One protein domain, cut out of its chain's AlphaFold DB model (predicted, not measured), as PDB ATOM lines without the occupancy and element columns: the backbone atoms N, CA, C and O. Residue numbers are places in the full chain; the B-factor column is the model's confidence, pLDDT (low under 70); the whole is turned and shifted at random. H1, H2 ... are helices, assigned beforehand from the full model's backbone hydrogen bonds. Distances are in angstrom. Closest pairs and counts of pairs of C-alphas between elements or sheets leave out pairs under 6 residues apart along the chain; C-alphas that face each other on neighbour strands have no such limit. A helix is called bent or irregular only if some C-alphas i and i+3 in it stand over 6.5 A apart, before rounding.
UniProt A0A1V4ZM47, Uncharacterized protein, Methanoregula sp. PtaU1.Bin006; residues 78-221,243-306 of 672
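This is residues 78 to 221 and 243 to 306 of the 672 residues of an uncharacterized protein of Methanoregula sp. PtaU1.Bin006 (UniProt A0A1V4ZM47). Four helices and one arm of a bent helix form a bundle, with H10 in the middle between two helical hairpins: H3 and H4 on one side, H6b and H7 on the other. H1, H2, H5 and H11 gather toward one end of the bundle, short H9 lies at the other end, and H8 is on the outside near H6a and H6b, slanting at 41 degrees to the line of H6a. The printed part has 208 residues with eleven named helices, H1 to H11 in chain order, and no named strand; the class is all helix. It is compact, with a radius of gyration of the C-alphas of 17.8 A, and its outline is rounded, spanning 47 by 44 by 31 A.

H1, residues 79 to 85, begins at C-alpha 79 (-8.178, 17.951, -8.923). H2 is residues 89 to 98, H3 residues 106 to 128 (32.4 A long), H4 residues 137 to 151 (20.3 A). H5, residues 153 to 168 (20.1 A), is irregular, with C-alphas 162 and 165 7.2 A apart and a kink of 65 degrees near residue 162. H6, residues 172 to 192, was assigned as one helix by its hydrogen bonds but is bent, with C-alphas 180 and 183 7.0 A apart; its arms are H6a, residues 172 to 180, and H6b, residues 183 to 192. H7 is residues 198 to 217 (27.9 A), H8 residues 243 to 255, H9 residues 272 to 275, H10 residues 281 to 297 (24.3 A). H11, residues 299 to 306, ends at C-alpha 306 (1.914, -10.456, 6.472).

H10 touches H7 at a steep tilt of 39 degrees, closest at C-alphas 206 and 290, 4.8 A. H10 touches H6b at a shallow tilt of 30 degrees, opposite ways, closest at C-alphas 184 and 287, 4.3 A. With residues 293 to 297 alone it touches H3, closest at C-alphas 113 and 296, 5.0 A. H3 and H4 form a hairpin at 6 degrees, closest at C-alphas 121 and 139, 4.1 A. H6b and H7 form another, closest at C-alphas 183 and 209, 4.0 A. H11 touches H6a, closest at C-alphas 173 and 305, 6.0 A. H2 only just touches H3, with 3 pairs of C-alphas within 8 A, closest at C-alphas 92 and 108, 6.1 A. H9 only just touches H7, also with 3 pairs, closest at C-alphas 198 and 273, 5.4 A. Close but not clearly touching are, for instance, H1 and H4, closest at C-alphas 82 and 151, 6.2 A; H5 and H7, C-alphas 160 and 215, 6.8 A; H8 and H6a, C-alphas 178 and 249, 7.1 A. Every O i to N i+4 pair is within hydrogen-bond range in H1, H2, H3, H6a, H6b, H8, H10 and H11, against 9 of 11 in H4, 7 of 12 in H5 and 14 of 16 in H7; H9 is too short for such a pair.

The C-alphas farthest apart, of Val 80 and Asp 263, are 50.3 A apart. Residues 222 to 242 are not printed, and C-alphas 221 and 243 are 28.2 A apart across the cut. The link from H8 to H9, residues 256 to 271, is long. Mean pLDDT of the printed part is 87.0; residue 132 and residues 243 to 263 are under 70.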
ATOM      1  N   SER A  78     -11.717  18.836  -5.680       87.06
ATOM      2  CA  SER A  78     -10.930  19.463  -6.740       87.06
ATOM      3  C   SER A  78      -9.764  18.573  -7.174       87.06
ATOM      4  O   SER A  78      -9.174  17.852  -6.368       87.06
ATOM      5  N   PHE A  79      -9.367  18.662  -8.444       84.00
ATOM      6  CA  PHE A  79      -8.178  17.951  -8.923       84.00
ATOM      7  C   PHE A  79      -6.895  18.417  -8.207       84.00
ATOM      8  O   PHE A  79      -6.000  17.615  -7.964       84.00
ATOM      9  N   VAL A  80      -6.839  19.685  -7.777       86.19
ATOM     10  CA  VAL A  80      -5.743  20.241  -6.963       86.19
ATOM     11  C   VAL A  80      -5.670  19.573  -5.583       86.19
ATOM     12  O   VAL A  80      -4.585  19.264  -5.097       86.19
ATOM     13  N   GLU A  81      -6.817  19.289  -4.965       86.62
ATOM     14  CA  GLU A  81      -6.898  18.524  -3.717       86.62
ATOM     15  C   GLU A  81      -6.479  17.059  -3.928       86.62
ATOM     16  O   GLU A  81      -5.726  16.508  -3.129       86.62
ATOM     17  N   PHE A  82      -6.887  16.430  -5.034       89.12
ATOM     18  CA  PHE A  82      -6.400  15.095  -5.397       89.12
ATOM     19  C   PHE A  82      -4.871  15.074  -5.587       89.12
ATOM     20  O   PHE A  82      -4.192  14.210  -5.031       89.12
ATOM     21  N   GLN A  83      -4.303  16.057  -6.292       90.00
ATOM     22  CA  GLN A  83      -2.854  16.189  -6.456       90.00
ATOM     23  C   GLN A  83      -2.130  16.403  -5.115       90.00
ATOM     24  O   GLN A  83      -1.099  15.773  -4.886       90.00
ATOM     25  N   SER A  84      -2.671  17.215  -4.199       90.12
ATOM     26  CA  SER A  84      -2.065  17.432  -2.874       90.12
ATOM     27  C   SER A  84      -2.221  16.237  -1.919       90.12
ATOM     28  O   SER A  84      -1.458  16.112  -0.955       90.12
ATOM     29  N   ARG A  85      -3.155  15.314  -2.196       88.75
ATOM     30  CA  ARG A  85      -3.269  14.003  -1.529       88.75
ATOM     31  C   ARG A  85      -2.208  13.004  -2.011       88.75
ATOM     32  O   ARG A  85      -1.796  12.168  -1.211       88.75
ATOM     33  N   LEU A  86      -1.702  13.112  -3.241       93.38
ATOM     34  CA  LEU A  86      -0.544  12.330  -3.704       93.38
ATOM     35  C   LEU A  86       0.778  12.839  -3.080       93.38
ATOM     36  O   LEU A  86       0.792  13.762  -2.262       93.38
ATOM     37  N   MET A  87       1.891  12.182  -3.412       95.38
ATOM     38  CA  MET A  87       3.264  12.609  -3.094       95.38
ATOM     39  C   MET A  87       4.058  12.794  -4.394       95.38
ATOM     40  O   MET A  87       3.655  12.241  -5.421       95.38
ATOM     41  N   THR A  88       5.172  13.532  -4.380       96.75
ATOM     42  CA  THR A  88       5.965  13.714  -5.613       96.75
ATOM     43  C   THR A  88       6.742  12.445  -5.987       96.75
ATOM     44  O   THR A  88       6.950  11.547  -5.166       96.75
ATOM     45  N   VAL A  89       7.203  12.357  -7.238       95.25
ATOM     46  CA  VAL A  89       8.000  11.214  -7.719       95.25
ATOM     47  C   VAL A  89       9.378  11.175  -7.040       95.25
ATOM     48  O   VAL A  89       9.936  10.100  -6.818       95.25
ATOM     49  N   GLU A  90       9.915  12.328  -6.654       96.62
ATOM     50  CA  GLU A  90      11.183  12.506  -5.940       96.62
ATOM     51  C   GLU A  90      11.038  12.040  -4.490       96.62
ATOM     52  O   GLU A  90      11.835  11.222  -4.025       96.62
ATOM     53  N   GLU A  91       9.979  12.483  -3.802       96.56
ATOM     54  CA  GLU A  91       9.620  11.996  -2.468       96.56
ATOM     55  C   GLU A  91       9.370  10.482  -2.483       96.56
ATOM     56  O   GLU A  91       9.848   9.761  -1.609       96.56
ATOM     57  N   PHE A  92       8.658   9.974  -3.494       96.44
ATOM     58  CA  PHE A  92       8.378   8.550  -3.653       96.44
ATOM     59  C   PHE A  92       9.664   7.748  -3.852       96.44
ATOM     60  O   PHE A  92       9.871   6.737  -3.175       96.44
ATOM     61  N   LYS A  93      10.564   8.209  -4.731       96.81
ATOM     62  CA  LYS A  93      11.889   7.606  -4.930       96.81
ATOM     63  C   LYS A  93      12.689   7.624  -3.629       96.81
ATOM     64  O   LYS A  93      13.218   6.581  -3.262       96.81
ATOM     65  N   LYS A  94      12.729   8.751  -2.909       96.69
ATOM     66  CA  LYS A  94      13.423   8.915  -1.617       96.69
ATOM     67  C   LYS A  94      12.895   7.948  -0.550       96.69
ATOM     68  O   LYS A  94      13.649   7.128  -0.032       96.69
ATOM     69  N   MET A  95      11.585   7.952  -0.307       94.94
ATOM     70  CA  MET A  95      10.908   7.062   0.649       94.94
ATOM     71  C   MET A  95      11.045   5.578   0.270       94.94
ATOM     72  O   MET A  95      11.068   4.717   1.150       94.94
ATOM     73  N   SER A  96      11.203   5.265  -1.023       94.94
ATOM     74  CA  SER A  96      11.507   3.906  -1.493       94.94
ATOM     75  C   SER A  96      12.909   3.421  -1.108       94.94
ATOM     76  O   SER A  96      13.099   2.206  -1.022       94.94
ATOM     77  N   LYS A  97      13.864   4.332  -0.861       96.38
ATOM     78  CA  LYS A  97      15.212   4.012  -0.357       96.38
ATOM     79  C   LYS A  97      15.241   3.977   1.172       96.38
ATOM     80  O   LYS A  97      15.730   3.024   1.761       96.38
ATOM     81  N   GLU A  98      14.713   5.027   1.797       96.94
ATOM     82  CA  GLU A  98      14.939   5.329   3.217       96.94
ATOM     83  C   GLU A  98      14.002   4.575   4.170       96.94
ATOM     84  O   GLU A  98      14.380   4.278   5.302       96.94
ATOM     85  N   VAL A  99      12.777   4.249   3.739       96.06
ATOM     86  CA  VAL A  99      11.749   3.682   4.627       96.06
ATOM     87  C   VAL A  99      11.505   2.204   4.301       96.06
ATOM     88  O   VAL A  99      11.204   1.875   3.148       96.06
ATOM     89  N   PRO A 100      11.577   1.277   5.279       94.75
ATOM     90  CA  PRO A 100      11.263  -0.133   5.051       94.75
ATOM     91  C   PRO A 100       9.771  -0.318   4.742       94.75
ATOM     92  O   PRO A 100       8.927   0.381   5.299       94.75
ATOM     93  N   LEU A 101       9.441  -1.281   3.876       92.25
ATOM     94  CA  LEU A 101       8.123  -1.421   3.233       92.25
ATOM     95  C   LEU A 101       6.922  -1.343   4.203       92.25
ATOM     96  O   LEU A 101       5.963  -0.626   3.932       92.25
ATOM     97  N   ALA A 102       7.008  -2.004   5.362       91.25
ATOM     98  CA  ALA A 102       5.949  -2.029   6.381       91.25
ATOM     99  C   ALA A 102       5.699  -0.681   7.098       91.25
ATOM    100  O   ALA A 102       4.662  -0.513   7.739       91.25
ATOM    101  N   LYS A 103       6.631   0.279   6.997       94.12
ATOM    102  CA  LYS A 103       6.531   1.631   7.579       94.12
ATOM    103  C   LYS A 103       6.212   2.723   6.545       94.12
ATOM    104  O   LYS A 103       6.180   3.897   6.904       94.12
ATOM    105  N   ARG A 104       5.999   2.380   5.266       95.06
ATOM    106  CA  ARG A 104       5.718   3.377   4.214       95.06
ATOM    107  C   ARG A 104       4.304   3.959   4.368       95.06
ATOM    108  O   ARG A 104       3.369   3.191   4.603       95.06
ATOM    109  N   PRO A 105       4.128   5.289   4.237       94.50
ATOM    110  CA  PRO A 105       2.837   5.946   4.436       94.50
ATOM    111  C   PRO A 105       1.851   5.595   3.318       94.50
ATOM    112  O   PRO A 105       2.257   5.231   2.216       94.50
ATOM    113  N   GLN A 106       0.551   5.781   3.568       94.00
ATOM    114  CA  GLN A 106      -0.507   5.509   2.584       94.00
ATOM    115  C   GLN A 106      -0.247   6.212   1.235       94.00
ATOM    116  O   GLN A 106      -0.291   5.541   0.209       94.00
ATOM    117  N   LYS A 107       0.165   7.493   1.235       95.12
ATOM    118  CA  LYS A 107       0.526   8.253   0.017       95.12
ATOM    119  C   LYS A 107       1.540   7.551  -0.902       95.12
ATOM    120  O   LYS A 107       1.508   7.736  -2.115       95.12
ATOM    121  N   TRP A 108       2.445   6.751  -0.330       96.19
ATOM    122  CA  TRP A 108       3.446   5.999  -1.090       96.19
ATOM    123  C   TRP A 108       2.828   4.809  -1.824       96.19
ATOM    124  O   TRP A 108       3.124   4.580  -2.994       96.19
ATOM    125  N   TRP A 109       1.924   4.094  -1.158       95.44
ATOM    126  CA  TRP A 109       1.142   3.018  -1.765       95.44
ATOM    127  C   TRP A 109       0.157   3.541  -2.814       95.44
ATOM    128  O   TRP A 109      -0.045   2.901  -3.841       95.44
ATOM    129  N   ASP A 110      -0.380   4.739  -2.595       95.31
ATOM    130  CA  ASP A 110      -1.269   5.422  -3.533       95.31
ATOM    131  C   ASP A 110      -0.553   5.688  -4.861       95.31
ATOM    132  O   ASP A 110      -0.993   5.203  -5.904       95.31
ATOM    133  N   LEU A 111       0.607   6.359  -4.823       95.75
ATOM    134  CA  LEU A 111       1.388   6.601  -6.036       95.75
ATOM    135  C   LEU A 111       1.926   5.295  -6.648       95.75
ATOM    136  O   LEU A 111       1.907   5.164  -7.870       95.75
ATOM    137  N   LEU A 112       2.326   4.303  -5.836       95.06
ATOM    138  CA  LEU A 112       2.697   2.975  -6.344       95.06
ATOM    139  C   LEU A 112       1.552   2.338  -7.142       95.06
ATOM    140  O   LEU A 112       1.801   1.774  -8.201       95.06
ATOM    141  N   SER A 113       0.310   2.424  -6.656       95.50
ATOM    142  CA  SER A 113      -0.850   1.826  -7.327       95.50
ATOM    143  C   SER A 113      -1.192   2.516  -8.652       95.50
ATOM    144  O   SER A 113      -1.517   1.831  -9.618       95.50
ATOM    145  N   ILE A 114      -1.024   3.842  -8.743       95.81
ATOM    146  CA  ILE A 114      -1.189   4.594  -9.997       95.81
ATOM    147  C   ILE A 114      -0.070   4.242 -10.989       95.81
ATOM    148  O   ILE A 114      -0.350   3.924 -12.142       95.81
ATOM    149  N   LEU A 115       1.194   4.253 -10.551       94.88
ATOM    150  CA  LEU A 115       2.341   3.908 -11.403       94.88
ATOM    151  C   LEU A 115       2.287   2.446 -11.873       94.88
ATOM    152  O   LEU A 115       2.592   2.165 -13.030       94.88
ATOM    153  N   GLY A 116       1.850   1.530 -11.004       92.88
ATOM    154  CA  GLY A 116       1.581   0.134 -11.343       92.88
ATOM    155  C   GLY A 116       0.467  -0.001 -12.379       92.88
ATOM    156  O   GLY A 116       0.667  -0.664 -13.390       92.88
ATOM    157  N   GLY A 117      -0.659   0.697 -12.187       94.00
ATOM    158  CA  GLY A 117      -1.759   0.745 -13.155       94.00
ATOM    159  C   GLY A 117      -1.325   1.242 -14.537       94.00
ATOM    160  O   GLY A 117      -1.667   0.625 -15.541       94.00
ATOM    161  N   ILE A 118      -0.500   2.295 -14.600       95.56
ATOM    162  CA  ILE A 118       0.074   2.814 -15.856       95.56
ATOM    163  C   ILE A 118       1.027   1.794 -16.503       95.56
ATOM    164  O   ILE A 118       0.947   1.563 -17.708       95.56
ATOM    165  N   ALA A 119       1.905   1.153 -15.727       93.94
ATOM    166  CA  ALA A 119       2.822   0.139 -16.251       93.94
ATOM    167  C   ALA A 119       2.072  -1.097 -16.785       93.94
ATOM    168  O   ALA A 119       2.363  -1.566 -17.886       93.94
ATOM    169  N   SER A 120       1.063  -1.587 -16.056       92.88
ATOM    170  CA  SER A 120       0.188  -2.674 -16.511       92.88
ATOM    171  C   SER A 120      -0.629  -2.285 -17.745       92.88
ATOM    172  O   SER A 120      -0.739  -3.094 -18.659       92.88
ATOM    173  N   ALA A 121      -1.130  -1.048 -17.823       95.06
ATOM    174  CA  ALA A 121      -1.851  -0.533 -18.986       95.06
ATOM    175  C   ALA A 121      -0.981  -0.514 -20.255       95.06
ATOM    176  O   ALA A 121      -1.440  -0.926 -21.320       95.06
ATOM    177  N   ILE A 122       0.288  -0.098 -20.144       94.25
ATOM    178  CA  ILE A 122       1.255  -0.141 -21.253       94.25
ATOM    179  C   ILE A 122       1.529  -1.593 -21.668       94.25
ATOM    180  O   ILE A 122       1.440  -1.916 -22.850       94.25
ATOM    181  N   LEU A 123       1.796  -2.490 -20.711       92.94
ATOM    182  CA  LEU A 123       2.016  -3.914 -20.993       92.94
ATOM    183  C   LEU A 123       0.785  -4.591 -21.625       92.94
ATOM    184  O   LEU A 123       0.947  -5.441 -22.497       92.94
ATOM    185  N   TRP A 124      -0.435  -4.191 -21.254       93.69
ATOM    186  CA  TRP A 124      -1.671  -4.708 -21.852       93.69
ATOM    187  C   TRP A 124      -1.904  -4.206 -23.282       93.69
ATOM    188  O   TRP A 124      -2.286  -4.995 -24.147       93.69
ATOM    189  N   LEU A 125      -1.631  -2.925 -23.564       93.44
ATOM    190  CA  LEU A 125      -1.667  -2.378 -24.930       93.44
ATOM    191  C   LEU A 125      -0.666  -3.090 -25.846       93.44
ATOM    192  O   LEU A 125      -0.986  -3.389 -26.993       93.44
ATOM    193  N   LEU A 126       0.528  -3.388 -25.326       92.00
ATOM    194  CA  LEU A 126       1.549  -4.148 -26.042       92.00
ATOM    195  C   LEU A 126       1.118  -5.600 -26.281       92.00
ATOM    196  O   LEU A 126       1.266  -6.085 -27.392       92.00
ATOM    197  N   TYR A 127       0.560  -6.280 -25.275       90.12
ATOM    198  CA  TYR A 127       0.111  -7.671 -25.397       90.12
ATOM    199  C   TYR A 127      -1.061  -7.827 -26.382       90.12
ATOM    200  O   TYR A 127      -0.968  -8.602 -27.330       90.12
ATOM    201  N   SER A 128      -2.135  -7.047 -26.210       90.19
ATOM    202  CA  SER A 128      -3.319  -7.092 -27.089       90.19
ATOM    203  C   SER A 128      -3.022  -6.637 -28.526       90.19
ATOM    204  O   SER A 128      -3.476  -7.262 -29.487       90.19
ATOM    205  N   GLY A 129      -2.189  -5.603 -28.686       89.75
ATOM    206  CA  GLY A 129      -1.847  -5.021 -29.984       89.75
ATOM    207  C   GLY A 129      -1.029  -5.917 -30.924       89.75
ATOM    208  O   GLY A 129      -0.882  -5.558 -32.089       89.75
ATOM    209  N   ILE A 130      -0.508  -7.067 -30.470       88.75
ATOM    210  CA  ILE A 130       0.313  -7.970 -31.304       88.75
ATOM    211  C   ILE A 130      -0.523  -8.758 -32.331       88.75
ATOM    212  O   ILE A 130       0.032  -9.157 -33.357       88.75
ATOM    213  N   ARG A 131      -1.832  -8.982 -32.104       81.88
ATOM    214  CA  ARG A 131      -2.693  -9.739 -33.047       81.88
ATOM    215  C   ARG A 131      -4.108  -9.201 -33.269       81.88
ATOM    216  O   ARG A 131      -4.576  -9.247 -34.401       81.88
ATOM    217  N   GLU A 132      -4.805  -8.722 -32.240       67.75
ATOM    218  CA  GLU A 132      -6.287  -8.686 -32.264       67.75
ATOM    219  C   GLU A 132      -6.896  -7.278 -32.234       67.75
ATOM    220  O   GLU A 132      -8.096  -7.094 -32.031       67.75
ATOM    221  N   GLY A 133      -6.063  -6.268 -32.481       76.75
ATOM    222  CA  GLY A 133      -6.437  -4.867 -32.338       76.75
ATOM    223  C   GLY A 133      -6.310  -4.371 -30.898       76.75
ATOM    224  O   GLY A 133      -6.010  -5.111 -29.962       76.75
ATOM    225  N   PHE A 134      -6.486  -3.064 -30.724       87.31
ATOM    226  CA  PHE A 134      -6.219  -2.400 -29.452       87.31
ATOM    227  C   PHE A 134      -7.445  -2.405 -28.536       87.31
ATOM    228  O   PHE A 134      -8.390  -1.636 -28.730       87.31
ATOM    229  N   ASP A 135      -7.394  -3.211 -27.475       90.56
ATOM    230  CA  ASP A 135      -8.266  -3.036 -26.314       90.56
ATOM    231  C   ASP A 135      -7.827  -1.783 -25.544       90.56
ATOM    232  O   ASP A 135      -6.919  -1.821 -24.716       90.56
ATOM    233  N   PHE A 136      -8.470  -0.654 -25.840       92.88
ATOM    234  CA  PHE A 136      -8.241   0.615 -25.145       92.88
ATOM    235  C   PHE A 136      -8.964   0.718 -23.795       92.88
ATOM    236  O   PHE A 136      -8.578   1.541 -22.964       92.88
ATOM    237  N   LEU A 137     -10.000  -0.091 -23.542       91.56
ATOM    238  CA  LEU A 137     -10.841   0.059 -22.350       91.56
ATOM    239  C   LEU A 137     -10.182  -0.555 -21.111       91.56
ATOM    240  O   LEU A 137     -10.164   0.074 -20.053       91.56
ATOM    241  N   THR A 138      -9.576  -1.735 -21.232       92.75
ATOM    242  CA  THR A 138      -8.871  -2.377 -20.109       92.75
ATOM    243  C   THR A 138      -7.684  -1.537 -19.589       92.75
ATOM    244  O   THR A 138      -7.614  -1.329 -18.377       92.75
ATOM    245  N   PRO A 139      -6.808  -0.947 -20.434       96.00
ATOM    246  CA  PRO A 139      -5.780   0.020 -20.022       96.00
ATOM    247  C   PRO A 139      -6.347   1.254 -19.312       96.00
ATOM    248  O   PRO A 139      -5.796   1.695 -18.304       96.00
ATOM    249  N   VAL A 140      -7.469   1.797 -19.800       95.00
ATOM    250  CA  VAL A 140      -8.152   2.927 -19.150       95.00
ATOM    251  C   VAL A 140      -8.649   2.531 -17.759       95.00
ATOM    252  O   VAL A 140      -8.439   3.293 -16.818       95.00
ATOM    253  N   LEU A 141      -9.222   1.335 -17.582       92.94
ATOM    254  CA  LEU A 141      -9.634   0.832 -16.264       92.94
ATOM    255  C   LEU A 141      -8.443   0.596 -15.319       92.94
ATOM    256  O   LEU A 141      -8.521   0.993 -14.155       92.94
ATOM    257  N   MET A 142      -7.327   0.037 -15.808       94.50
ATOM    258  CA  MET A 142      -6.106  -0.180 -15.010       94.50
ATOM    259  C   MET A 142      -5.546   1.120 -14.414       94.50
ATOM    260  O   MET A 142      -4.990   1.097 -13.318       94.50
ATOM    261  N   ILE A 143      -5.715   2.254 -15.102       95.19
ATOM    262  CA  ILE A 143      -5.310   3.583 -14.615       95.19
ATOM    263  C   ILE A 143      -6.424   4.230 -13.773       95.19
ATOM    264  O   ILE A 143      -6.157   4.788 -12.707       95.19
ATOM    265  N   ALA A 144      -7.678   4.156 -14.228       93.00
ATOM    266  CA  ALA A 144      -8.803   4.851 -13.609       93.00
ATOM    267  C   ALA A 144      -9.208   4.268 -12.247       93.00
ATOM    268  O   ALA A 144      -9.560   5.035 -11.352       93.00
ATOM    269  N   ILE A 145      -9.141   2.944 -12.059       93.81
ATOM    270  CA  ILE A 145      -9.576   2.292 -10.814       93.81
ATOM    271  C   ILE A 145      -8.699   2.716  -9.616       93.81
ATOM    272  O   ILE A 145      -9.271   3.214  -8.643       93.81
ATOM    273  N   PRO A 146      -7.348   2.649  -9.660       94.44
ATOM    274  CA  PRO A 146      -6.503   3.189  -8.591       94.44
ATOM    275  C   PRO A 146      -6.766   4.674  -8.299       94.44
ATOM    276  O   PRO A 146      -6.946   5.048  -7.140       94.44
ATOM    277  N   VAL A 147      -6.857   5.513  -9.340       94.81
ATOM    278  CA  VAL A 147      -7.132   6.957  -9.207       94.81
ATOM    279  C   VAL A 147      -8.467   7.206  -8.498       94.81
ATOM    280  O   VAL A 147      -8.512   7.955  -7.520       94.81
ATOM    281  N   PHE A 148      -9.538   6.530  -8.921       92.56
ATOM    282  CA  PHE A 148     -10.859   6.616  -8.297       92.56
ATOM    283  C   PHE A 148     -10.825   6.166  -6.829       92.56
ATOM    284  O   PHE A 148     -11.318   6.874  -5.952       92.56
ATOM    285  N   MET A 149     -10.197   5.025  -6.529       92.75
ATOM    286  CA  MET A 149     -10.118   4.480  -5.166       92.75
ATOM    287  C   MET A 149      -9.291   5.346  -4.201       92.75
ATOM    288  O   MET A 149      -9.474   5.253  -2.987       92.75
ATOM    289  N   ILE A 150      -8.398   6.197  -4.715       93.56
ATOM    290  CA  ILE A 150      -7.684   7.216  -3.929       93.56
ATOM    291  C   ILE A 150      -8.562   8.467  -3.744       93.56
ATOM    292  O   ILE A 150      -8.657   8.986  -2.633       93.56
ATOM    293  N   TRP A 151      -9.239   8.931  -4.800       91.81
ATOM    294  CA  TRP A 151     -10.061  10.153  -4.804       91.81
ATOM    295  C   TRP A 151     -11.336  10.032  -3.942       91.81
ATOM    296  O   TRP A 151     -11.695  10.947  -3.192       91.81
ATOM    297  N   PHE A 152     -11.988   8.870  -3.984       89.44
ATOM    298  CA  PHE A 152     -13.205   8.561  -3.223       89.44
ATOM    299  C   PHE A 152     -12.924   7.824  -1.904       89.44
ATOM    300  O   PHE A 152     -13.853   7.375  -1.241       89.44
ATOM    301  N   ARG A 153     -11.654   7.715  -1.482       91.19
ATOM    302  CA  ARG A 153     -11.240   6.902  -0.327       91.19
ATOM    303  C   ARG A 153     -11.995   7.186   0.967       91.19
ATOM    304  O   ARG A 153     -12.346   6.240   1.657       91.19
ATOM    305  N   GLU A 154     -12.185   8.452   1.325       88.81
ATOM    306  CA  GLU A 154     -12.862   8.829   2.576       88.81
ATOM    307  C   GLU A 154     -14.340   8.431   2.546       88.81
ATOM    308  O   GLU A 154     -14.841   7.842   3.498       88.81
ATOM    309  N   ASP A 155     -15.006   8.651   1.415       86.69
ATOM    310  CA  ASP A 155     -16.407   8.302   1.173       86.69
ATOM    311  C   ASP A 155     -16.592   6.774   1.184       86.69
ATOM    312  O   ASP A 155     -17.557   6.257   1.747       86.69
ATOM    313  N   LEU A 156     -15.627   6.041   0.615       88.12
ATOM    314  CA  LEU A 156     -15.554   4.582   0.676       88.12
ATOM    315  C   LEU A 156     -15.289   4.097   2.110       88.12
ATOM    316  O   LEU A 156     -15.965   3.184   2.570       88.12
ATOM    317  N   ASP A 157     -14.359   4.712   2.845       90.62
ATOM    318  CA  ASP A 157     -14.081   4.372   4.245       90.62
ATOM    319  C   ASP A 157     -15.309   4.642   5.145       90.62
ATOM    320  O   ASP A 157     -15.587   3.858   6.054       90.62
ATOM    321  N   VAL A 158     -16.097   5.683   4.851       86.19
ATOM    322  CA  VAL A 158     -17.410   5.954   5.464       86.19
ATOM    323  C   VAL A 158     -18.437   4.877   5.099       86.19
ATOM    324  O   VAL A 158     -19.097   4.338   5.988       86.19
ATOM    325  N   ALA A 159     -18.567   4.514   3.821       86.06
ATOM    326  CA  ALA A 159     -19.491   3.464   3.383       86.06
ATOM    327  C   ALA A 159     -19.155   2.095   4.017       86.06
ATOM    328  O   ALA A 159     -20.047   1.314   4.354       86.06
ATOM    329  N   LEU A 160     -17.868   1.831   4.267       90.62
ATOM    330  CA  LEU A 160     -17.380   0.627   4.943       90.62
ATOM    331  C   LEU A 160     -17.726   0.546   6.437       90.62
ATOM    332  O   LEU A 160     -17.567  -0.522   7.034       90.62
ATOM    333  N   LEU A 161     -18.245   1.610   7.059       87.56
ATOM    334  CA  LEU A 161     -18.642   1.578   8.471       87.56
ATOM    335  C   LEU A 161     -19.818   0.634   8.738       87.56
ATOM    336  O   LEU A 161     -19.831  -0.017   9.782       87.56
ATOM    337  N   GLY A 162     -20.733   0.462   7.777       86.25
ATOM    338  CA  GLY A 162     -21.791  -0.554   7.862       86.25
ATOM    339  C   GLY A 162     -21.256  -1.995   7.889       86.25
ATOM    340  O   GLY A 162     -21.868  -2.873   8.489       86.25
ATOM    341  N   PHE A 163     -20.076  -2.230   7.307       89.38
ATOM    342  CA  PHE A 163     -19.424  -3.543   7.250       89.38
ATOM    343  C   PHE A 163     -18.423  -3.787   8.393       89.38
ATOM    344  O   PHE A 163     -17.998  -4.925   8.602       89.38
ATOM    345  N   GLN A 164     -18.054  -2.757   9.168       89.94
ATOM    346  CA  GLN A 164     -17.110  -2.905  10.283       89.94
ATOM    347  C   GLN A 164     -17.517  -3.931  11.360       89.94
ATOM    348  O   GLN A 164     -16.599  -4.585  11.857       89.94
ATOM    349  N   PRO A 165     -18.798  -4.097  11.764       90.69
ATOM    350  CA  PRO A 165     -19.172  -5.082  12.782       90.69
ATOM    351  C   PRO A 165     -18.746  -6.501  12.385       90.69
ATOM    352  O   PRO A 165     -17.907  -7.097  13.053       90.69
ATOM    353  N   TYR A 166     -19.199  -6.969  11.219       91.00
ATOM    354  CA  TYR A 166     -18.914  -8.307  10.685       91.00
ATOM    355  C   TYR A 166     -17.422  -8.588  10.459       91.00
ATOM    356  O   TYR A 166     -17.010  -9.743  10.406       91.00
ATOM    357  N   ARG A 167     -16.605  -7.541  10.299       90.25
ATOM    358  CA  ARG A 167     -15.163  -7.662  10.049       90.25
ATOM    359  C   ARG A 167     -14.299  -7.662  11.309       90.25
ATOM    360  O   ARG A 167     -13.152  -8.092  11.223       90.25
ATOM    361  N   LYS A 168     -14.800  -7.192  12.456       90.06
ATOM    362  CA  LYS A 168     -14.032  -7.168  13.720       90.06
ATOM    363  C   LYS A 168     -13.832  -8.558  14.315       90.06
ATOM    364  O   LYS A 168     -12.798  -8.801  14.930       90.06
ATOM    365  N   ASP A 169     -14.771  -9.461  14.055       91.06
ATOM    366  CA  ASP A 169     -14.754 -10.837  14.558       91.06
ATOM    367  C   ASP A 169     -13.878 -11.780  13.705       91.06
ATOM    368  O   ASP A 169     -13.702 -12.950  14.043       91.06
ATOM    369  N   VAL A 170     -13.304 -11.284  12.598       91.81
ATOM    370  CA  VAL A 170     -12.498 -12.075  11.656       91.81
ATOM    371  C   VAL A 170     -11.012 -11.751  11.798       91.81
ATOM    372  O   VAL A 170     -10.597 -10.592  11.813       91.81
ATOM    373  N   ASN A 171     -10.174 -12.790  11.839       94.06
ATOM    374  CA  ASN A 171      -8.720 -12.637  11.852       94.06
ATOM    375  C   ASN A 171      -8.240 -11.839  10.620       94.06
ATOM    376  O   ASN A 171      -8.540 -12.199   9.481       94.06
ATOM    377  N   LYS A 172      -7.438 -10.787  10.839       92.56
ATOM    378  CA  LYS A 172      -6.883  -9.925   9.776       92.56
ATOM    379  C   LYS A 172      -6.152 -10.713   8.684       92.56
ATOM    380  O   LYS A 172      -6.283 -10.370   7.514       92.56
ATOM    381  N   LEU A 173      -5.429 -11.780   9.041       92.44
ATOM    382  CA  LEU A 173      -4.730 -12.635   8.075       92.44
ATOM    383  C   LEU A 173      -5.711 -13.380   7.157       92.44
ATOM    384  O   LEU A 173      -5.470 -13.490   5.958       92.44
ATOM    385  N   LEU A 174      -6.848 -13.821   7.705       94.25
ATOM    386  CA  LEU A 174      -7.924 -14.456   6.945       94.25
ATOM    387  C   LEU A 174      -8.653 -13.439   6.051       94.25
ATOM    388  O   LEU A 174      -8.911 -13.746   4.893       94.25
ATOM    389  N   LEU A 175      -8.899 -12.211   6.527       94.19
ATOM    390  CA  LEU A 175      -9.429 -11.126   5.683       94.19
ATOM    391  C   LEU A 175      -8.491 -10.793   4.511       94.19
ATOM    392  O   LEU A 175      -8.963 -10.631   3.390       94.19
ATOM    393  N   VAL A 176      -7.174 -10.726   4.737       94.00
ATOM    394  CA  VAL A 176      -6.188 -10.501   3.662       94.00
ATOM    395  C   VAL A 176      -6.169 -11.662   2.665       94.00
ATOM    396  O   VAL A 176      -6.215 -11.410   1.465       94.00
ATOM    397  N   GLY A 177      -6.186 -12.916   3.133       93.25
ATOM    398  CA  GLY A 177      -6.254 -14.091   2.257       93.25
ATOM    399  C   GLY A 177      -7.528 -14.139   1.406       93.25
ATOM    400  O   GLY A 177      -7.452 -14.318   0.193       93.25
ATOM    401  N   ILE A 178      -8.696 -13.898   2.012       94.38
ATOM    402  CA  ILE A 178      -9.975 -13.825   1.288       94.38
ATOM    403  C   ILE A 178      -9.969 -12.647   0.305       94.38
ATOM    404  O   ILE A 178     -10.410 -12.804  -0.826       94.38
ATOM    405  N   GLY A 179      -9.418 -11.491   0.687       93.81
ATOM    406  CA  GLY A 179      -9.284 -10.333  -0.197       93.81
ATOM    407  C   GLY A 179      -8.405 -10.589  -1.422       93.81
ATOM    408  O   GLY A 179      -8.757 -10.161  -2.514       93.81
ATOM    409  N   MET A 180      -7.300 -11.323  -1.269       93.62
ATOM    410  CA  MET A 180      -6.456 -11.744  -2.398       93.62
ATOM    411  C   MET A 180      -7.149 -12.761  -3.310       93.62
ATOM    412  O   MET A 180      -6.897 -12.780  -4.508       93.62
ATOM    413  N   ALA A 181      -8.026 -13.600  -2.763       93.44
ATOM    414  CA  ALA A 181      -8.732 -14.621  -3.530       93.44
ATOM    415  C   ALA A 181     -10.054 -14.137  -4.156       93.44
ATOM    416  O   ALA A 181     -10.534 -14.723  -5.127       93.44
ATOM    417  N   PHE A 182     -10.646 -13.062  -3.628       95.50
ATOM    418  CA  PHE A 182     -11.934 -12.531  -4.078       95.50
ATOM    419  C   PHE A 182     -11.997 -12.216  -5.588       95.50
ATOM    420  O   PHE A 182     -13.025 -12.529  -6.195       95.50
ATOM    421  N   PRO A 183     -10.946 -11.685  -6.252       95.62
ATOM    422  CA  PRO A 183     -10.984 -11.454  -7.697       95.62
ATOM    423  C   PRO A 183     -10.889 -12.735  -8.539       95.62
ATOM    424  O   PRO A 183     -11.337 -12.739  -9.682       95.62
ATOM    425  N   PHE A 184     -10.359 -13.840  -7.999       94.69
ATOM    426  CA  PHE A 184     -10.417 -15.150  -8.662       94.69
ATOM    427  C   PHE A 184     -11.806 -15.779  -8.513       94.69
ATOM    428  O   PHE A 184     -12.370 -16.259  -9.493       94.69
ATOM    429  N   LEU A 185     -12.406 -15.700  -7.317       94.06
ATOM    430  CA  LEU A 185     -13.795 -16.117  -7.088       94.06
ATOM    431  C   LEU A 185     -14.777 -15.316  -7.961       94.06
ATOM    432  O   LEU A 185     -15.713 -15.879  -8.524       94.06
ATOM    433  N   THR A 186     -14.539 -14.013  -8.113       93.62
ATOM    434  CA  THR A 186     -15.349 -13.134  -8.967       93.62
ATOM    435  C   THR A 186     -15.172 -13.481 -10.448       93.62
ATOM    436  O   THR A 186     -16.177 -13.638 -11.137       93.62
ATOM    437  N   ALA A 187     -13.942 -13.707 -10.931       93.56
ATOM    438  CA  ALA A 187     -13.710 -14.200 -12.294       93.56
ATOM    439  C   ALA A 187     -14.429 -15.534 -12.558       93.56
ATOM    440  O   ALA A 187     -15.134 -15.661 -13.558       93.56
ATOM    441  N   PHE A 188     -14.313 -16.494 -11.634       91.75
ATOM    442  CA  PHE A 188     -14.975 -17.795 -11.729       91.75
ATOM    443  C   PHE A 188     -16.499 -17.660 -11.836       91.75
ATOM    444  O   PHE A 188     -17.102 -18.288 -12.702       91.75
ATOM    445  N   ILE A 189     -17.121 -16.818 -11.005       92.19
ATOM    446  CA  ILE A 189     -18.570 -16.566 -11.040       92.19
ATOM    447  C   ILE A 189     -18.985 -15.908 -12.366       92.19
ATOM    448  O   ILE A 189     -19.948 -16.350 -12.996       92.19
ATOM    449  N   LEU A 190     -18.256 -14.885 -12.821       92.25
ATOM    450  CA  LEU A 190     -18.554 -14.181 -14.073       92.25
ATOM    451  C   LEU A 190     -18.437 -15.106 -15.299       92.25
ATOM    452  O   LEU A 190     -19.320 -15.084 -16.155       92.25
ATOM    453  N   TYR A 191     -17.409 -15.955 -15.354       91.81
ATOM    454  CA  TYR A 191     -17.175 -16.882 -16.464       91.81
ATOM    455  C   TYR A 191     -18.103 -18.110 -16.427       91.81
ATOM    456  O   TYR A 191     -18.765 -18.427 -17.415       91.81
ATOM    457  N   ASN A 192     -18.213 -18.794 -15.284       90.88
ATOM    458  CA  ASN A 192     -18.899 -20.090 -15.197       90.88
ATOM    459  C   ASN A 192     -20.409 -19.979 -14.925       90.88
ATOM    460  O   ASN A 192     -21.147 -20.873 -15.327       90.88
ATOM    461  N   ILE A 193     -20.876 -18.913 -14.257       92.88
ATOM    462  CA  ILE A 193     -22.297 -18.743 -13.884       92.88
ATOM    463  C   ILE A 193     -22.992 -17.704 -14.772       92.88
ATOM    464  O   ILE A 193     -24.135 -17.908 -15.169       92.88
ATOM    465  N   PHE A 194     -22.312 -16.602 -15.109       91.38
ATOM    466  CA  PHE A 194     -22.867 -15.554 -15.979       91.38
ATOM    467  C   PHE A 194     -22.426 -15.657 -17.451       91.38
ATOM    468  O   PHE A 194     -22.906 -14.881 -18.274       91.38
ATOM    469  N   HIS A 195     -21.540 -16.602 -17.793       92.88
ATOM    470  CA  HIS A 195     -21.016 -16.826 -19.151       92.88
ATOM    471  C   HIS A 195     -20.390 -15.583 -19.812       92.88
ATOM    472  O   HIS A 195     -20.348 -15.451 -21.037       92.88
ATOM    473  N   ILE A 196     -19.855 -14.675 -18.992       89.19
ATOM    474  CA  ILE A 196     -19.117 -13.495 -19.438       89.19
ATOM    475  C   ILE A 196     -17.687 -13.931 -19.772       89.19
ATOM    476  O   ILE A 196     -16.963 -14.441 -18.922       89.19
ATOM    477  N   THR A 197     -17.275 -13.722 -21.022       91.12
ATOM    478  CA  THR A 197     -15.970 -14.146 -21.560       91.12
ATOM    479  C   THR A 197     -15.221 -12.963 -22.185       91.12
ATOM    480  O   THR A 197     -15.740 -11.841 -22.224       91.12
ATOM    481  N   GLN A 198     -14.010 -13.204 -22.703       89.88
ATOM    482  CA  GLN A 198     -13.225 -12.219 -23.464       89.88
ATOM    483  C   GLN A 198     -12.915 -10.958 -22.626       89.88
ATOM    484  O   GLN A 198     -12.882 -11.012 -21.394       89.88
ATOM    485  N   TYR A 199     -12.682  -9.807 -23.262       88.12
ATOM    486  CA  TYR A 199     -12.354  -8.553 -22.572       88.12
ATOM    487  C   TYR A 199     -13.399  -8.132 -21.521       88.12
ATOM    488  O   TYR A 199     -13.031  -7.605 -20.472       88.12
ATOM    489  N   SER A 200     -14.684  -8.444 -21.739       88.25
ATOM    490  CA  SER A 200     -15.765  -8.150 -20.785       88.25
ATOM    491  C   SER A 200     -15.565  -8.849 -19.429       88.25
ATOM    492  O   SER A 200     -15.867  -8.267 -18.383       88.25
ATOM    493  N   LEU A 201     -14.976 -10.054 -19.418       91.62
ATOM    494  CA  LEU A 201     -14.617 -10.761 -18.184       91.62
ATOM    495  C   LEU A 201     -13.541 -10.007 -17.395       91.62
ATOM    496  O   LEU A 201     -13.693  -9.839 -16.184       91.62
ATOM    497  N   ILE A 202     -12.466  -9.552 -18.054       92.88
ATOM    498  CA  ILE A 202     -11.434  -8.745 -17.383       92.88
ATOM    499  C   ILE A 202     -12.053  -7.453 -16.866       92.88
ATOM    500  O   ILE A 202     -11.901  -7.138 -15.694       92.88
ATOM    501  N   GLN A 203     -12.754  -6.709 -17.718       92.69
ATOM    502  CA  GLN A 203     -13.261  -5.374 -17.394       92.69
ATOM    503  C   GLN A 203     -14.246  -5.419 -16.215       92.69
ATOM    504  O   GLN A 203     -14.115  -4.648 -15.264       92.69
ATOM    505  N   THR A 204     -15.167  -6.388 -16.216       91.81
ATOM    506  CA  THR A 204     -16.135  -6.577 -15.125       91.81
ATOM    507  C   THR A 204     -15.455  -7.046 -13.837       91.81
ATOM    508  O   THR A 204     -15.751  -6.521 -12.762       91.81
ATOM    509  N   ASN A 205     -14.506  -7.985 -13.915       94.75
ATOM    510  CA  ASN A 205     -13.794  -8.478 -12.735       94.75
ATOM    511  C   ASN A 205     -12.818  -7.447 -12.145       94.75
ATOM    512  O   ASN A 205     -12.704  -7.333 -10.929       94.75
ATOM    513  N   MET A 206     -12.154  -6.649 -12.981       93.00
ATOM    514  CA  MET A 206     -11.248  -5.596 -12.526       93.00
ATOM    515  C   MET A 206     -11.996  -4.551 -11.700       93.00
ATOM    516  O   MET A 206     -11.454  -4.054 -10.718       93.00
ATOM    517  N   ILE A 207     -13.259  -4.274 -12.037       92.19
ATOM    518  CA  ILE A 207     -14.154  -3.456 -11.218       92.19
ATOM    519  C   ILE A 207     -14.604  -4.257  -9.983       92.19
ATOM    520  O   ILE A 207     -14.188  -3.957  -8.863       92.19
ATOM    521  N   VAL A 208     -15.435  -5.290 -10.161       94.25
ATOM    522  CA  VAL A 208     -16.144  -5.968  -9.056       94.25
ATOM    523  C   VAL A 208     -15.179  -6.668  -8.091       94.25
ATOM    524  O   VAL A 208     -15.308  -6.526  -6.874       94.25
ATOM    525  N   GLY A 209     -14.180  -7.371  -8.622       93.62
ATOM    526  CA  GLY A 209     -13.153  -8.076  -7.863       93.62
ATOM    527  C   GLY A 209     -12.266  -7.128  -7.056       93.62
ATOM    528  O   GLY A 209     -12.058  -7.361  -5.866       93.62
ATOM    529  N   THR A 210     -11.797  -6.022  -7.647       93.06
ATOM    530  CA  THR A 210     -10.960  -5.038  -6.928       93.06
ATOM    531  C   THR A 210     -11.752  -4.308  -5.842       93.06
ATOM    532  O   THR A 210     -11.269  -4.191  -4.714       93.06
ATOM    533  N   PHE A 211     -12.984  -3.866  -6.128       92.75
ATOM    534  CA  PHE A 211     -13.828  -3.218  -5.119       92.75
ATOM    535  C   PHE A 211     -14.229  -4.177  -3.993       92.75
ATOM    536  O   PHE A 211     -14.118  -3.807  -2.827       92.75
ATOM    537  N   GLY A 212     -14.625  -5.418  -4.293       94.75
ATOM    538  CA  GLY A 212     -14.955  -6.408  -3.263       94.75
ATOM    539  C   GLY A 212     -13.751  -6.794  -2.400       94.75
ATOM    540  O   GLY A 212     -13.843  -6.802  -1.171       94.75
ATOM    541  N   ALA A 213     -12.579  -6.995  -3.008       95.12
ATOM    542  CA  ALA A 213     -11.335  -7.235  -2.281       95.12
ATOM    543  C   ALA A 213     -10.937  -6.051  -1.374       95.12
ATOM    544  O   ALA A 213     -10.484  -6.258  -0.244       95.12
ATOM    545  N   TYR A 214     -11.161  -4.810  -1.818       94.12
ATOM    546  CA  TYR A 214     -11.015  -3.610  -0.988       94.12
ATOM    547  C   TYR A 214     -12.025  -3.598   0.168       94.12
ATOM    548  O   TYR A 214     -11.622  -3.440   1.318       94.12
ATOM    549  N   ILE A 215     -13.310  -3.871  -0.090       93.69
ATOM    550  CA  ILE A 215     -14.365  -3.950   0.939       93.69
ATOM    551  C   ILE A 215     -14.043  -4.991   2.026       93.69
ATOM    552  O   ILE A 215     -14.368  -4.786   3.199       93.69
ATOM    553  N   ILE A 216     -13.358  -6.077   1.669       94.75
ATOM    554  CA  ILE A 216     -12.953  -7.154   2.584       94.75
ATOM    555  C   ILE A 216     -11.681  -6.812   3.380       94.75
ATOM    556  O   ILE A 216     -11.563  -7.209   4.540       94.75
ATOM    557  N   THR A 217     -10.735  -6.061   2.807       94.25
ATOM    558  CA  THR A 217      -9.408  -5.827   3.417       94.25
ATOM    559  C   THR A 217      -9.241  -4.453   4.058       94.25
ATOM    560  O   THR A 217      -8.696  -4.355   5.161       94.25
ATOM    561  N   ARG A 218      -9.751  -3.384   3.440       92.50
ATOM    562  CA  ARG A 218      -9.575  -1.990   3.871       92.50
ATOM    563  C   ARG A 218     -10.111  -1.764   5.280       92.50
ATOM    564  O   ARG A 218     -11.318  -1.810   5.480       92.50
ATOM    565  N   ASN A 219      -9.260  -1.515   6.272       90.75
ATOM    566  CA  ASN A 219      -9.740  -1.034   7.573       90.75
ATOM    567  C   ASN A 219     -10.004   0.474   7.445       90.75
ATOM    568  O   ASN A 219      -9.032   1.204   7.242       90.75
ATOM    569  N   PRO A 220     -11.261   0.954   7.521       86.62
ATOM    570  CA  PRO A 220     -11.536   2.361   7.279       86.62
ATOM    571  C   PRO A 220     -11.019   3.222   8.430       86.62
ATOM    572  O   PRO A 220     -11.239   2.907   9.605       86.62
ATOM    573  N   VAL A 221     -10.320   4.303   8.088       80.62
ATOM    574  CA  VAL A 221      -9.690   5.202   9.062       80.62
ATOM    575  C   VAL A 221     -10.579   6.423   9.236       80.62
ATOM    576  O   VAL A 221     -10.501   7.368   8.457       80.62
ATOM    577  N   GLY A 243     -17.933 -20.693  10.153       45.44
ATOM    578  CA  GLY A 243     -18.226 -21.698   9.118       45.44
ATOM    579  C   GLY A 243     -18.169 -21.178   7.673       45.44
ATOM    580  O   GLY A 243     -17.565 -21.815   6.814       45.44
ATOM    581  N   ILE A 244     -18.732 -19.993   7.408       50.12
ATOM    582  CA  ILE A 244     -18.823 -19.427   6.048       50.12
ATOM    583  C   ILE A 244     -17.429 -19.135   5.468       50.12
ATOM    584  O   ILE A 244     -17.173 -19.383   4.292       50.12
ATOM    585  N   LEU A 245     -16.501 -18.656   6.299       45.84
ATOM    586  CA  LEU A 245     -15.152 -18.279   5.868       45.84
ATOM    587  C   LEU A 245     -14.287 -19.508   5.554       45.84
ATOM    588  O   LEU A 245     -13.475 -19.462   4.633       45.84
ATOM    589  N   ILE A 246     -14.500 -20.613   6.275       48.47
ATOM    590  CA  ILE A 246     -13.852 -21.902   5.991       48.47
ATOM    591  C   ILE A 246     -14.371 -22.475   4.666       48.47
ATOM    592  O   ILE A 246     -13.570 -22.959   3.874       48.47
ATOM    593  N   ILE A 247     -15.676 -22.365   4.381       52.91
ATOM    594  CA  ILE A 247     -16.258 -22.793   3.096       52.91
ATOM    595  C   ILE A 247     -15.674 -21.977   1.932       52.91
ATOM    596  O   ILE A 247     -15.263 -22.558   0.931       52.91
ATOM    597  N   ILE A 248     -15.565 -20.650   2.077       52.78
ATOM    598  CA  ILE A 248     -14.941 -19.780   1.066       52.78
ATOM    599  C   ILE A 248     -13.469 -20.169   0.849       52.78
ATOM    600  O   ILE A 248     -13.058 -20.379  -0.290       52.78
ATOM    601  N   ALA A 249     -12.683 -20.335   1.919       47.22
ATOM    602  CA  ALA A 249     -11.277 -20.740   1.823       47.22
ATOM    603  C   ALA A 249     -11.095 -22.138   1.197       47.22
ATOM    604  O   ALA A 249     -10.212 -22.326   0.362       47.22
ATOM    605  N   ALA A 250     -11.947 -23.105   1.549       52.09
ATOM    606  CA  ALA A 250     -11.925 -24.446   0.970       52.09
ATOM    607  C   ALA A 250     -12.278 -24.431  -0.526       52.09
ATOM    608  O   ALA A 250     -11.615 -25.108  -1.308       52.09
ATOM    609  N   ALA A 251     -13.259 -23.619  -0.938       52.81
ATOM    610  CA  ALA A 251     -13.595 -23.424  -2.345       52.81
ATOM    611  C   ALA A 251     -12.412 -22.828  -3.130       52.81
ATOM    612  O   ALA A 251     -12.041 -23.360  -4.171       52.81
ATOM    613  N   ILE A 252     -11.755 -21.790  -2.600       51.47
ATOM    614  CA  ILE A 252     -10.556 -21.186  -3.210       51.47
ATOM    615  C   ILE A 252      -9.442 -22.231  -3.401       51.47
ATOM    616  O   ILE A 252      -8.893 -22.351  -4.495       51.47
ATOM    617  N   CYS A 253      -9.140 -23.026  -2.370       46.94
ATOM    618  CA  CYS A 253      -8.135 -24.091  -2.459       46.94
ATOM    619  C   CYS A 253      -8.525 -25.216  -3.433       46.94
ATOM    620  O   CYS A 253      -7.646 -25.809  -4.052       46.94
ATOM    621  N   TYR A 254      -9.819 -25.507  -3.591       46.19
ATOM    622  CA  TYR A 254     -10.316 -26.475  -4.572       46.19
ATOM    623  C   TYR A 254     -10.158 -25.957  -6.011       46.19
ATOM    624  O   TYR A 254      -9.685 -26.687  -6.881       46.19
ATOM    625  N   PHE A 255     -10.473 -24.680  -6.260       47.88
ATOM    626  CA  PHE A 255     -10.374 -24.076  -7.593       47.88
ATOM    627  C   PHE A 255      -8.932 -23.865  -8.074       47.88
ATOM    628  O   PHE A 255      -8.677 -24.009  -9.267       47.88
ATOM    629  N   LEU A 256      -7.968 -23.633  -7.174       49.22
ATOM    630  CA  LEU A 256      -6.534 -23.607  -7.517       49.22
ATOM    631  C   LEU A 256      -5.976 -24.970  -7.984       49.22
ATOM    632  O   LEU A 256      -4.856 -25.023  -8.487       49.22
ATOM    633  N   CYS A 257      -6.738 -26.056  -7.828       44.09
ATOM    634  CA  CYS A 257      -6.330 -27.424  -8.160       44.09
ATOM    635  C   CYS A 257      -7.075 -28.026  -9.367       44.09
ATOM    636  O   CYS A 257      -6.857 -29.196  -9.684       44.09
ATOM    637  N   LEU A 258      -7.950 -27.273 -10.048       43.94
ATOM    638  CA  LEU A 258      -8.601 -27.765 -11.266       43.94
ATOM    639  C   LEU A 258      -7.610 -27.749 -12.449       43.94
ATOM    640  O   LEU A 258      -7.051 -26.695 -12.757       43.94
ATOM    641  N   PRO A 259      -7.382 -28.884 -13.140       44.75
ATOM    642  CA  PRO A 259      -6.471 -28.924 -14.275       44.75
ATOM    643  C   PRO A 259      -7.070 -28.159 -15.456       44.75
ATOM    644  O   PRO A 259      -8.125 -28.529 -15.976       44.75
ATOM    645  N   VAL A 260      -6.371 -27.113 -15.895       46.31
ATOM    646  CA  VAL A 260      -6.748 -26.296 -17.053       46.31
ATOM    647  C   VAL A 260      -6.841 -27.185 -18.299       46.31
ATOM    648  O   VAL A 260      -5.867 -27.831 -18.683       46.31
ATOM    649  N   ARG A 261      -8.033 -27.255 -18.906       43.38
ATOM    650  CA  ARG A 261      -8.343 -28.118 -20.060       43.38
ATOM    651  C   ARG A 261      -9.135 -27.371 -21.134       43.38
ATOM    652  O   ARG A 261     -10.315 -27.633 -21.344       43.38
ATOM    653  N   ALA A 262      -8.457 -26.478 -21.836       49.09
ATOM    654  CA  ALA A 262      -8.869 -26.008 -23.152       49.09
ATOM    655  C   ALA A 262      -7.605 -25.683 -23.965       49.09
ATOM    656  O   ALA A 262      -6.580 -25.307 -23.395       49.09
ATOM    657  N   ASP A 263      -7.662 -25.938 -25.272       60.31
ATOM    658  CA  ASP A 263      -6.471 -26.247 -26.078       60.31
ATOM    659  C   ASP A 263      -6.043 -25.100 -27.010       60.31
ATOM    660  O   ASP A 263      -5.150 -25.273 -27.832       60.31
ATOM    661  N   ASP A 264      -6.686 -23.935 -26.911       75.75
ATOM    662  CA  ASP A 264      -6.496 -22.830 -27.857       75.75
ATOM    663  C   ASP A 264      -5.448 -21.825 -27.348       75.75
ATOM    664  O   ASP A 264      -4.452 -21.579 -28.028       75.75
ATOM    665  N   CYS A 265      -5.551 -21.362 -26.093       83.94
ATOM    666  CA  CYS A 265      -4.485 -20.567 -25.454       83.94
ATOM    667  C   CYS A 265      -3.148 -21.327 -25.339       83.94
ATOM    668  O   CYS A 265      -2.083 -20.717 -25.360       83.94
ATOM    669  N   THR A 266      -3.168 -22.662 -25.237       84.44
ATOM    670  CA  THR A 266      -1.941 -23.484 -25.234       84.44
ATOM    671  C   THR A 266      -1.264 -23.532 -26.606       84.44
ATOM    672  O   THR A 266      -0.050 -23.740 -26.670       84.44
ATOM    673  N   ARG A 267      -2.016 -23.317 -27.695       86.12
ATOM    674  CA  ARG A 267      -1.499 -23.221 -29.070       86.12
ATOM    675  C   ARG A 267      -1.024 -21.810 -29.413       86.12
ATOM    676  O   ARG A 267      -0.026 -21.685 -30.119       86.12
ATOM    677  N   ASP A 268      -1.686 -20.769 -28.904       87.44
ATOM    678  CA  ASP A 268      -1.265 -19.375 -29.090       87.44
ATOM    679  C   ASP A 268      -1.456 -18.507 -27.834       87.44
ATOM    680  O   ASP A 268      -2.436 -17.786 -27.678       87.44
ATOM    681  N   VAL A 269      -0.448 -18.517 -26.955       86.38
ATOM    682  CA  VAL A 269      -0.398 -17.684 -25.733       86.38
ATOM    683  C   VAL A 269      -0.341 -16.174 -26.055       86.38
ATOM    684  O   VAL A 269      -0.574 -15.339 -25.177       86.38
ATOM    685  N   LEU A 270      -0.027 -15.795 -27.302       87.62
ATOM    686  CA  LEU A 270      -0.021 -14.400 -27.763       87.62
ATOM    687  C   LEU A 270      -1.388 -13.939 -28.292       87.62
ATOM    688  O   LEU A 270      -1.552 -12.751 -28.565       87.62
ATOM    689  N   ASN A 271      -2.363 -14.843 -28.415       89.31
ATOM    690  CA  ASN A 271      -3.752 -14.486 -28.656       89.31
ATOM    691  C   ASN A 271      -4.447 -14.183 -27.312       89.31
ATOM    692  O   ASN A 271      -4.665 -15.069 -26.480       89.31
ATOM    693  N   ALA A 272      -4.800 -12.917 -27.090       87.25
ATOM    694  CA  ALA A 272      -5.401 -12.478 -25.837       87.25
ATOM    695  C   ALA A 272      -6.879 -12.891 -25.736       87.25
ATOM    696  O   ALA A 272      -7.341 -13.273 -24.660       87.25
ATOM    697  N   GLN A 273      -7.637 -12.824 -26.832       87.00
ATOM    698  CA  GLN A 273      -9.069 -13.103 -26.857       87.00
ATOM    699  C   GLN A 273      -9.359 -14.595 -26.653       87.00
ATOM    700  O   GLN A 273     -10.277 -14.932 -25.907       87.00
ATOM    701  N   ASP A 274      -8.555 -15.483 -27.235       87.69
ATOM    702  CA  ASP A 274      -8.610 -16.935 -27.066       87.69
ATOM    703  C   ASP A 274      -8.127 -17.351 -25.678       87.69
ATOM    704  O   ASP A 274      -8.805 -18.143 -25.022       87.69
ATOM    705  N   CYS A 275      -7.073 -16.739 -25.127       89.19
ATOM    706  CA  CYS A 275      -6.731 -16.919 -23.711       89.19
ATOM    707  C   CYS A 275      -7.826 -16.426 -22.739       89.19
ATOM    708  O   CYS A 275      -7.911 -16.931 -21.621       89.19
ATOM    709  N   LEU A 276      -8.723 -15.531 -23.171       88.25
ATOM    710  CA  LEU A 276      -9.919 -15.103 -22.425       88.25
ATOM    711  C   LEU A 276     -11.229 -15.816 -22.836       88.25
ATOM    712  O   LEU A 276     -12.287 -15.545 -22.259       88.25
ATOM    713  N   ARG A 277     -11.166 -16.739 -23.802       87.38
ATOM    714  CA  ARG A 277     -12.182 -17.773 -24.095       87.38
ATOM    715  C   ARG A 277     -11.811 -19.127 -23.479       87.38
ATOM    716  O   ARG A 277     -12.677 -19.974 -23.298       87.38
ATOM    717  N   THR A 278     -10.533 -19.335 -23.173       88.75
ATOM    718  CA  THR A 278      -9.982 -20.579 -22.631       88.75
ATOM    719  C   THR A 278     -10.179 -20.607 -21.113       88.75
ATOM    720  O   THR A 278      -9.454 -19.944 -20.372       88.75
ATOM    721  N   GLY A 279     -11.156 -21.385 -20.640       86.38
ATOM    722  CA  GLY A 279     -11.420 -21.562 -19.206       86.38
ATOM    723  C   GLY A 279     -10.180 -22.026 -18.431       86.38
ATOM    724  O   GLY A 279      -9.368 -22.805 -18.933       86.38
ATOM    725  N   GLY A 280     -10.008 -21.511 -17.217       85.56
ATOM    726  CA  GLY A 280      -8.778 -21.603 -16.432       85.56
ATOM    727  C   GLY A 280      -7.812 -20.456 -16.738       85.56
ATOM    728  O   GLY A 280      -7.464 -19.703 -15.830       85.56
ATOM    729  N   TYR A 281      -7.416 -20.261 -18.002       88.62
ATOM    730  CA  TYR A 281      -6.591 -19.104 -18.389       88.62
ATOM    731  C   TYR A 281      -7.355 -17.788 -18.212       88.62
ATOM    732  O   TYR A 281      -6.813 -16.838 -17.646       88.62
ATOM    733  N   ALA A 282      -8.628 -17.759 -18.613       87.56
ATOM    734  CA  ALA A 282      -9.493 -16.594 -18.494       87.56
ATOM    735  C   ALA A 282      -9.615 -16.114 -17.034       87.56
ATOM    736  O   ALA A 282      -9.397 -14.933 -16.742       87.56
ATOM    737  N   GLU A 283      -9.878 -17.030 -16.097       89.38
ATOM    738  CA  GLU A 283      -9.946 -16.730 -14.666       89.38
ATOM    739  C   GLU A 283      -8.585 -16.387 -14.044       89.38
ATOM    740  O   GLU A 283      -8.523 -15.488 -13.202       89.38
ATOM    741  N   VAL A 284      -7.491 -17.041 -14.455       90.44
ATOM    742  CA  VAL A 284      -6.141 -16.758 -13.931       90.44
ATOM    743  C   VAL A 284      -5.636 -15.386 -14.381       90.44
ATOM    744  O   VAL A 284      -5.127 -14.632 -13.552       90.44
ATOM    745  N   ILE A 285      -5.816 -15.021 -15.654       89.12
ATOM    746  CA  ILE A 285      -5.428 -13.707 -16.189       89.12
ATOM    747  C   ILE A 285      -6.280 -12.612 -15.532       89.12
ATOM    748  O   ILE A 285      -5.748 -11.669 -14.940       89.12
ATOM    749  N   SER A 286      -7.609 -12.764 -15.574       89.88
ATOM    750  CA  SER A 286      -8.558 -11.786 -15.031       89.88
ATOM    751  C   SER A 286      -8.414 -11.609 -13.513       89.88
ATOM    752  O   SER A 286      -8.337 -10.481 -13.011       89.88
ATOM    753  N   GLY A 287      -8.338 -12.714 -12.767       88.44
ATOM    754  CA  GLY A 287      -8.126 -12.715 -11.322       88.44
ATOM    755  C   GLY A 287      -6.742 -12.195 -10.935       88.44
ATOM    756  O   GLY A 287      -6.633 -11.428  -9.980       88.44
ATOM    757  N   GLY A 288      -5.703 -12.520 -11.710       89.44
ATOM    758  CA  GLY A 288      -4.329 -12.063 -11.503       89.44
ATOM    759  C   GLY A 288      -4.190 -10.542 -11.555       89.44
ATOM    760  O   GLY A 288      -3.773  -9.938 -10.565       89.44
ATOM    761  N   PHE A 289      -4.602  -9.901 -12.657       89.12
ATOM    762  CA  PHE A 289      -4.545  -8.436 -12.786       89.12
ATOM    763  C   PHE A 289      -5.346  -7.720 -11.689       89.12
ATOM    764  O   PHE A 289      -4.845  -6.796 -11.046       89.12
ATOM    765  N   SER A 290      -6.565  -8.190 -11.420       89.12
ATOM    766  CA  SER A 290      -7.450  -7.619 -10.398       89.12
ATOM    767  C   SER A 290      -6.881  -7.782  -8.977       89.12
ATOM    768  O   SER A 290      -6.995  -6.888  -8.138       89.12
ATOM    769  N   THR A 291      -6.188  -8.895  -8.708       91.44
ATOM    770  CA  THR A 291      -5.498  -9.142  -7.431       91.44
ATOM    771  C   THR A 291      -4.257  -8.272  -7.273       91.44
ATOM    772  O   THR A 291      -4.023  -7.760  -6.176       91.44
ATOM    773  N   ILE A 292      -3.486  -8.043  -8.342       90.12
ATOM    774  CA  ILE A 292      -2.339  -7.122  -8.335       90.12
ATOM    775  C   ILE A 292      -2.814  -5.701  -8.002       90.12
ATOM    776  O   ILE A 292      -2.327  -5.116  -7.036       90.12
ATOM    777  N   LEU A 293      -3.821  -5.186  -8.719       88.62
ATOM    778  CA  LEU A 293      -4.388  -3.850  -8.485       88.62
ATOM    779  C   LEU A 293      -4.932  -3.700  -7.054       88.62
ATOM    780  O   LEU A 293      -4.564  -2.760  -6.344       88.62
ATOM    781  N   SER A 294      -5.737  -4.661  -6.589       89.50
ATOM    782  CA  SER A 294      -6.252  -4.677  -5.213       89.50
ATOM    783  C   SER A 294      -5.135  -4.712  -4.165       89.50
ATOM    784  O   SER A 294      -5.186  -3.979  -3.173       89.50
ATOM    785  N   THR A 295      -4.092  -5.516  -4.392       90.44
ATOM    786  CA  THR A 295      -2.944  -5.632  -3.483       90.44
ATOM    787  C   THR A 295      -2.122  -4.344  -3.452       90.44
ATOM    788  O   THR A 295      -1.667  -3.956  -2.380       90.44
ATOM    789  N   SER A 296      -1.972  -3.633  -4.574       90.88
ATOM    790  CA  SER A 296      -1.317  -2.320  -4.602       90.88
ATOM    791  C   SER A 296      -2.102  -1.267  -3.813       90.88
ATOM    792  O   SER A 296      -1.512  -0.574  -2.984       90.88
ATOM    793  N   VAL A 297      -3.425  -1.174  -4.002       89.94
ATOM    794  CA  VAL A 297      -4.274  -0.187  -3.300       89.94
ATOM    795  C   VAL A 297      -4.385  -0.488  -1.793       89.94
ATOM    796  O   VAL A 297      -4.358   0.430  -0.969       89.94
ATOM    797  N   ASN A 298      -4.449  -1.767  -1.408       90.69
ATOM    798  CA  ASN A 298      -4.517  -2.216  -0.007       90.69
ATOM    799  C   ASN A 298      -3.141  -2.517   0.621       90.69
ATOM    800  O   ASN A 298      -3.060  -2.983   1.766       90.69
ATOM    801  N   GLY A 299      -2.055  -2.203  -0.091       90.62
ATOM    802  CA  GLY A 299      -0.678  -2.577   0.226       90.62
ATOM    803  C   GLY A 299      -0.206  -2.378   1.672       90.62
ATOM    804  O   GLY A 299       0.383  -3.316   2.214       90.62
ATOM    805  N   PRO A 300      -0.491  -1.255   2.374       91.25
ATOM    806  CA  PRO A 300      -0.025  -1.105   3.750       91.25
ATOM    807  C   PRO A 300      -0.736  -2.078   4.701       91.25
ATOM    808  O   PRO A 300      -0.091  -2.627   5.590       91.25
ATOM    809  N   THR A 301      -2.026  -2.367   4.486       90.62
ATOM    810  CA  THR A 301      -2.769  -3.348   5.302       90.62
ATOM    811  C   THR A 301      -2.294  -4.773   5.019       90.62
ATOM    812  O   THR A 301      -2.111  -5.555   5.955       90.62
ATOM    813  N   VAL A 302      -2.037  -5.101   3.748       91.56
ATOM    814  CA  VAL A 302      -1.478  -6.399   3.341       91.56
ATOM    815  C   VAL A 302      -0.106  -6.621   3.980       91.56
ATOM    816  O   VAL A 302       0.089  -7.612   4.683       91.56
ATOM    817  N   VAL A 303       0.834  -5.684   3.807       92.25
ATOM    818  CA  VAL A 303       2.207  -5.832   4.314       92.25
ATOM    819  C   VAL A 303       2.251  -5.874   5.839       92.25
ATOM    820  O   VAL A 303       2.933  -6.740   6.375       92.25
ATOM    821  N   GLN A 304       1.510  -5.014   6.547       89.12
ATOM    822  CA  GLN A 304       1.467  -5.037   8.018       89.12
ATOM    823  C   GLN A 304       0.914  -6.363   8.562       89.12
ATOM    824  O   GLN A 304       1.409  -6.879   9.563       89.12
ATOM    825  N   THR A 305      -0.082  -6.941   7.884       89.56
ATOM    826  CA  THR A 305      -0.669  -8.230   8.274       89.56
ATOM    827  C   THR A 305       0.292  -9.392   8.006       89.56
ATOM    828  O   THR A 305       0.451 -10.263   8.859       89.56
ATOM    829  N   LEU A 306       0.969  -9.398   6.852       88.88
ATOM    830  CA  LEU A 306       1.914 -10.456   6.472       88.88
ATOM    831  C   LEU A 306       3.260 -10.369   7.207       88.88
ATOM    832  O   LEU A 306       3.888 -11.397   7.443       88.88
TER     833      LEU A 306